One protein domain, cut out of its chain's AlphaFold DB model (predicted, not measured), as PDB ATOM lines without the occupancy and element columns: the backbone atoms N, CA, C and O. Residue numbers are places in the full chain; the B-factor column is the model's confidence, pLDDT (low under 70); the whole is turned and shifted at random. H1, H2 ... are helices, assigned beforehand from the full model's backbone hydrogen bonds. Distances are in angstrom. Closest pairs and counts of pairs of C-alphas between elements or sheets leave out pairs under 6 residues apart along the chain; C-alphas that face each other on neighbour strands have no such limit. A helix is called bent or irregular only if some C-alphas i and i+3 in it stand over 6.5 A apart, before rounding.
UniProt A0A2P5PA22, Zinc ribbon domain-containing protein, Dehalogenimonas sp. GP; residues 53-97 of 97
ATOM      1  N   LEU A  53      59.638  15.791  31.472       63.06
ATOM      2  CA  LEU A  53      60.279  14.647  30.828       63.06
ATOM      3  C   LEU A  53      59.697  14.304  29.444       63.06
ATOM      4  O   LEU A  53      60.456  13.991  28.533       63.06
ATOM      5  N   GLU A  54      58.381  14.396  29.255       67.06
ATOM      6  CA  GLU A  54      57.738  14.187  27.949       67.06
ATOM      7  C   GLU A  54      58.069  15.328  26.972       67.06
ATOM      8  O   GLU A  54      58.347  15.076  25.801       67.06
ATOM      9  N   GLN A  55      58.160  16.575  27.450       67.25
ATOM     10  CA  GLN A  55      58.582  17.714  26.619       67.25
ATOM     11  C   GLN A  55      60.034  17.562  26.138       67.25
ATOM     12  O   GLN A  55      60.332  17.808  24.967       67.25
ATOM     13  N   PHE A  56      60.934  17.093  27.011       67.69
ATOM     14  CA  PHE A  56      62.323  16.810  26.638       67.69
ATOM     15  C   PHE A  56      62.437  15.684  25.601       67.69
ATOM     16  O   PHE A  56      63.287  15.771  24.713       67.69
ATOM     17  N   LYS A  57      61.574  14.658  25.666       73.38
ATOM     18  CA  LYS A  57      61.535  13.582  24.661       73.38
ATOM     19  C   LYS A  57      61.120  14.097  23.285       73.38
ATOM     20  O   LYS A  57      61.814  13.804  22.317       73.38
ATOM     21  N   HIS A  58      60.058  14.901  23.200       74.56
ATOM     22  CA  HIS A  58      59.601  15.466  21.925       74.56
ATOM     23  C   HIS A  58      60.678  16.318  21.238       74.56
ATOM     24  O   HIS A  58      60.876  16.199  20.032       74.56
ATOM     25  N   GLY A  59      61.430  17.120  22.001       79.50
ATOM     26  CA  GLY A  59      62.532  17.913  21.448       79.50
ATOM     27  C   GLY A  59      63.745  17.084  21.003       79.50
ATOM     28  O   GLY A  59      64.485  17.511  20.117       79.50
ATOM     29  N   ALA A  60      63.985  15.915  21.606       79.56
ATOM     30  CA  ALA A  60      65.017  14.988  21.143       79.56
ATOM     31  C   ALA A  60      64.583  14.281  19.849       79.56
ATOM     32  O   ALA A  60      65.358  14.243  18.896       79.56
ATOM     33  N   ASP A  61      63.341  13.795  19.799       82.50
ATOM     34  CA  ASP A  61      62.764  13.094  18.646       82.50
ATOM     35  C   ASP A  61      62.715  13.989  17.394       82.50
ATOM     36  O   ASP A  61      63.178  13.595  16.323       82.50
ATOM     37  N   GLU A  62      62.305  15.254  17.553       87.44
ATOM     38  CA  GLU A  62      62.313  16.247  16.471       87.44
ATOM     39  C   GLU A  62      63.722  16.445  15.884       87.44
ATOM     40  O   GLU A  62      63.913  16.440  14.664       87.44
ATOM     41  N   LYS A  63      64.745  16.578  16.739       86.69
ATOM     42  CA  LYS A  63      66.135  16.747  16.286       86.69
ATOM     43  C   LYS A  63      66.651  15.514  15.549       86.69
ATOM     44  O   LYS A  63      67.377  15.674  14.566       86.69
ATOM     45  N   MET A  64      66.277  14.316  16.001       83.62
ATOM     46  CA  MET A  64      66.638  13.057  15.345       83.62
ATOM     47  C   MET A  64      65.996  12.954  13.961       83.62
ATOM     48  O   MET A  64      66.696  12.644  13.001       83.62
ATOM     49  N   PHE A  65      64.718  13.319  13.824       88.38
ATOM     50  CA  PHE A  65      64.023  13.339  12.536       88.38
ATOM     51  C   PHE A  65      64.724  14.243  11.507       88.38
ATOM     52  O   PHE A  65      64.976  13.832  10.371       88.38
ATOM     53  N   TYR A  66      65.112  15.463  11.900       85.12
ATOM     54  CA  TYR A  66      65.849  16.360  11.004       85.12
ATOM     55  C   TYR A  66      67.273  15.873  10.694       85.12
ATOM     56  O   TYR A  66      67.770  16.131   9.597       85.12
ATOM     57  N   ALA A  67      67.945  15.198  11.632       85.69
ATOM     58  CA  ALA A  67      69.269  14.619  11.402       85.69
ATOM     59  C   ALA A  67      69.211  13.449  10.408       85.69
ATOM     60  O   ALA A  67      69.991  13.425   9.457       85.69
ATOM     61  N   GLU A  68      68.249  12.541  10.582       84.44
ATOM     62  CA  GLU A  68      68.002  11.410   9.683       84.44
ATOM     63  C   GLU A  68      67.693  11.894   8.260       84.44
ATOM     64  O   GLU A  68      68.271  11.411   7.284       84.44
ATOM     65  N   ARG A  69      66.846  12.924   8.132       85.75
ATOM     66  CA  ARG A  69      66.518  13.511   6.831       85.75
ATOM     67  C   ARG A  69      67.753  14.084   6.126       85.75
ATOM     68  O   ARG A  69      67.982  13.735   4.972       85.75
ATOM     69  N   ARG A  70      68.605  14.846   6.831       82.06
ATOM     70  CA  ARG A  70      69.876  15.344   6.262       82.06
ATOM     71  C   ARG A  70      70.804  14.214   5.818       82.06
ATOM     72  O   ARG A  70      71.417  14.323   4.766       82.06
ATOM     73  N   LEU A  71      70.898  13.127   6.587       78.38
ATOM     74  CA  LEU A  71      71.679  11.948   6.198       78.38
ATOM     75  C   LEU A  71      71.130  11.290   4.924       78.38
ATOM     76  O   LEU A  71      71.901  10.845   4.073       78.38
ATOM     77  N   SER A  72      69.801  11.235   4.782       76.19
ATOM     78  CA  SER A  72      69.155  10.683   3.587       76.19
ATOM     79  C   SER A  72      69.369  11.541   2.335       76.19
ATOM     80  O   SER A  72      69.518  10.991   1.239       76.19
ATOM     81  N   GLU A  73      69.410  12.866   2.502       78.69
ATOM     82  CA  GLU A  73      69.623  13.848   1.435       78.69
ATOM     83  C   GLU A  73      71.105  13.874   1.012       78.69
ATOM     84  O   GLU A  73      71.416  13.794  -0.177       78.69
ATOM     85  N   ASP A  74      72.025  13.859   1.980       75.06
ATOM     86  CA  ASP A  74      73.471  13.959   1.779       75.06
ATOM     87  C   ASP A  74      74.199  12.700   2.286       75.06
ATOM     88  O   ASP A  74      74.813  12.677   3.355       75.06
ATOM     89  N   LYS A  75      74.216  11.641   1.465       68.19
ATOM     90  CA  LYS A  75      74.887  10.352   1.770       68.19
ATOM     91  C   LYS A  75      76.394  10.459   2.048       68.19
ATOM     92  O   LYS A  75      77.001   9.501   2.513       68.19
ATOM     93  N   SER A  76      77.024  11.598   1.757       68.12
ATOM     94  CA  SER A  76      78.420  11.875   2.118       68.12
ATOM     95  C   SER A  76      78.621  12.200   3.600       68.12
ATOM     96  O   SER A  76      79.746  12.110   4.081       68.12
ATOM     97  N   LEU A  77      77.560  12.594   4.314       67.75
ATOM     98  CA  LEU A  77      77.572  12.825   5.762       67.75
ATOM     99  C   LEU A  77      77.390  11.527   6.559       67.75
ATOM    100  O   LEU A  77      77.455  11.560   7.786       67.75
ATOM    101  N   ASP A  78      77.157  10.400   5.880       71.94
ATOM    102  CA  ASP A  78      76.951   9.112   6.524       71.94
ATOM    103  C   ASP A  78      78.232   8.640   7.244       71.94
ATOM    104  O   ASP A  78      79.264   8.416   6.598       71.94
ATOM    105  N   PRO A  79      78.199   8.450   8.577       70.19
ATOM    106  CA  PRO A  79      79.359   7.978   9.330       70.19
ATOM    107  C   PRO A  79      79.826   6.573   8.908       70.19
ATOM    108  O   PRO A  79      81.000   6.234   9.074       70.19
ATOM    109  N   GLY A  80      78.927   5.747   8.361       78.00
ATOM    110  CA  GLY A  80      79.215   4.396   7.877       78.00
ATOM    111  C   GLY A  80      79.906   4.368   6.511       78.00
ATOM    112  O   GLY A  80      80.680   3.448   6.231       78.00
ATOM    113  N   ALA A  81      79.720   5.398   5.685       77.75
ATOM    114  CA  ALA A  81      80.277   5.476   4.338       77.75
ATOM    115  C   ALA A  81      81.815   5.448   4.323       77.75
ATOM    116  O   ALA A  81      82.419   4.826   3.444       77.75
ATOM    117  N   TRP A  82      82.476   6.058   5.317       77.25
ATOM    118  CA  TRP A  82      83.936   5.978   5.446       77.25
ATOM    119  C   TRP A  82      84.407   4.548   5.747       77.25
ATOM    120  O   TRP A  82      85.382   4.078   5.158       77.25
ATOM    121  N   ILE A  83      83.689   3.829   6.613       82.50
ATOM    122  CA  ILE A  83      84.011   2.444   6.982       82.50
ATOM    123  C   ILE A  83      83.878   1.528   5.761       82.50
ATOM    124  O   ILE A  83      84.768   0.715   5.501       82.50
ATOM    125  N   GLU A  84      82.806   1.682   4.985       83.69
ATOM    126  CA  GLU A  84      82.589   0.917   3.754       83.69
ATOM    127  C   GLU A  84      83.666   1.214   2.702       83.69
ATOM    128  O   GLU A  84      84.217   0.289   2.100       83.69
ATOM    129  N   LYS A  85      84.074   2.481   2.556       83.31
ATOM    130  CA  LYS A  85      85.182   2.870   1.671       83.31
ATOM    131  C   LYS A  85      86.502   2.205   2.071       83.31
ATOM    132  O   LYS A  85      87.199   1.653   1.219       83.31
ATOM    133  N   VAL A  86      86.836   2.206   3.364       87.94
ATOM    134  CA  VAL A  86      88.056   1.559   3.881       87.94
ATOM    135  C   VAL A  86      88.011   0.041   3.684       87.94
ATOM    136  O   VAL A  86      89.026  -0.563   3.327       87.94
ATOM    137  N   LYS A  87      86.853  -0.599   3.890       90.50
ATOM    138  CA  LYS A  87      86.680  -2.035   3.620       90.50
ATOM    139  C   LYS A  87      86.870  -2.352   2.138       90.50
ATOM    140  O   LYS A  87      87.626  -3.270   1.825       90.50
ATOM    141  N   ALA A  88      86.247  -1.585   1.245       87.56
ATOM    142  CA  ALA A  88      86.374  -1.764  -0.198       87.56
ATOM    143  C   ALA A  88      87.837  -1.645  -0.662       87.56
ATOM    144  O   ALA A  88      88.315  -2.486  -1.422       87.56
ATOM    145  N   GLU A  89      88.581  -0.667  -0.136       88.88
ATOM    146  CA  GLU A  89      90.007  -0.491  -0.440       88.88
ATOM    147  C   GLU A  89      90.873  -1.656   0.078       88.88
ATOM    148  O   GLU A  89      91.800  -2.108  -0.598       88.88
ATOM    149  N   LYS A  90      90.572  -2.191   1.268       89.88
ATOM    150  CA  LYS A  90      91.266  -3.380   1.796       89.88
ATOM    151  C   LYS A  90      90.979  -4.631   0.966       89.88
ATOM    152  O   LYS A  90      91.888  -5.434   0.754       89.88
ATOM    153  N   ILE A  91      89.740  -4.803   0.506       87.56
ATOM    154  CA  ILE A  91      89.342  -5.928  -0.348       87.56
ATOM    155  C   ILE A  91      90.054  -5.839  -1.703       87.56
ATOM    156  O   ILE A  91      90.619  -6.840  -2.142       87.56
ATOM    157  N   SER A  92      90.116  -4.655  -2.325       81.88
ATOM    158  CA  SER A  92      90.806  -4.486  -3.612       81.88
ATOM    159  C   SER A  92      92.312  -4.755  -3.506       81.88
ATOM    160  O   SER A  92      92.852  -5.501  -4.321       81.88
ATOM    161  N   LYS A  93      92.978  -4.262  -2.448       83.56
ATOM    162  CA  LYS A  93      94.403  -4.533  -2.168       83.56
ATOM    163  C   LYS A  93      94.702  -6.013  -1.914       83.56
ATOM    164  O   LYS A  93      95.804  -6.472  -2.207       83.56
ATOM    165  N   LYS A  94      93.749  -6.755  -1.341       84.25
ATOM    166  CA  LYS A  94      93.868  -8.205  -1.128       84.25
ATOM    167  C   LYS A  94      93.671  -8.992  -2.426       84.25
ATOM    168  O   LYS A  94      94.305 -10.021  -2.581       84.25
ATOM    169  N   ALA A  95      92.817  -8.523  -3.334       78.62
ATOM    170  CA  ALA A  95      92.587  -9.162  -4.632       78.62
ATOM    171  C   ALA A  95      93.741  -8.944  -5.631       78.62
ATOM    172  O   ALA A  95      93.902  -9.730  -6.556       78.62
ATOM    173  N   SER A  96      94.539  -7.886  -5.451       65.44
ATOM    174  CA  SER A  96      95.707  -7.569  -6.285       65.44
ATOM    175  C   SER A  96      97.022  -8.228  -5.837       65.44
ATOM    176  O   SER A  96      98.066  -7.920  -6.409       65.44
ATOM    177  N   ARG A  97      97.002  -9.052  -4.785       61.06
ATOM    178  CA  ARG A  97      98.173  -9.720  -4.202       61.06
ATOM    179  C   ARG A  97      98.011 -11.228  -4.294       61.06
ATOM    180  O   ARG A  97      99.041 -11.887  -4.538       61.06
TER     181      ARG A  97
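Overview. This is residues 53 to 97 of the 97 residues of the protein "Zinc ribbon domain-containing protein" of Dehalogenimonas sp. GP (UniProt A0A2P5PA22). Two helices, H1 and then H2, follow each other nearly end to end in one long rod, with a stepped link of residues 74 to 78 between them. They do not fold back on each other, and there is no core. The printed part has 45 residues with two named helices, in the order H1, H2, and no named strand; the class is all helix. It is extended, with a radius of gyration of the C-alphas of 17.5 A, and the C-alphas span 57 by 21 by 8 A.

Along the chain. H1 is residues 53 to 73, the longest helix by residues, with 30.9 A from first to last C-alpha. It begins at C-alpha 53 (60.279, 14.647, 30.828) and ends at C-alpha 73 (69.623, 13.848, 1.435). H2 is residues 79 to 95, from C-alpha 79 (79.359, 7.978, 9.330) to C-alpha 95 (92.587, -9.162, -4.632), which are 25.8 A apart. H2 is neither bent nor irregular, but only just: C-alphas 79 and 82 are 6.3 A apart.

Arrangement. H1 and H2 are apart, with no C-alpha of the one within 8 A of the other. Their link, five residues, is tight. Residues 53 to 67 of H1 stand free, as do residues 72 to 77 and residues 80 to 97, of which 80 to 95 belong to H2. Of the O i to N i+4 pairs, 16 of 17 in H1 and 12 of 13 in H2 are within hydrogen-bond range.

Size, cuts and confidence. The two C-alphas farthest apart are those of Gln 55 and Arg 97, 57.2 A. The printed part has no cut, and it ends at Arg 97, the chain's last residue. The mean pLDDT of the printed part is 78.8; residues 53 to 56, 75 to 77 and 96 to 97 are under 70.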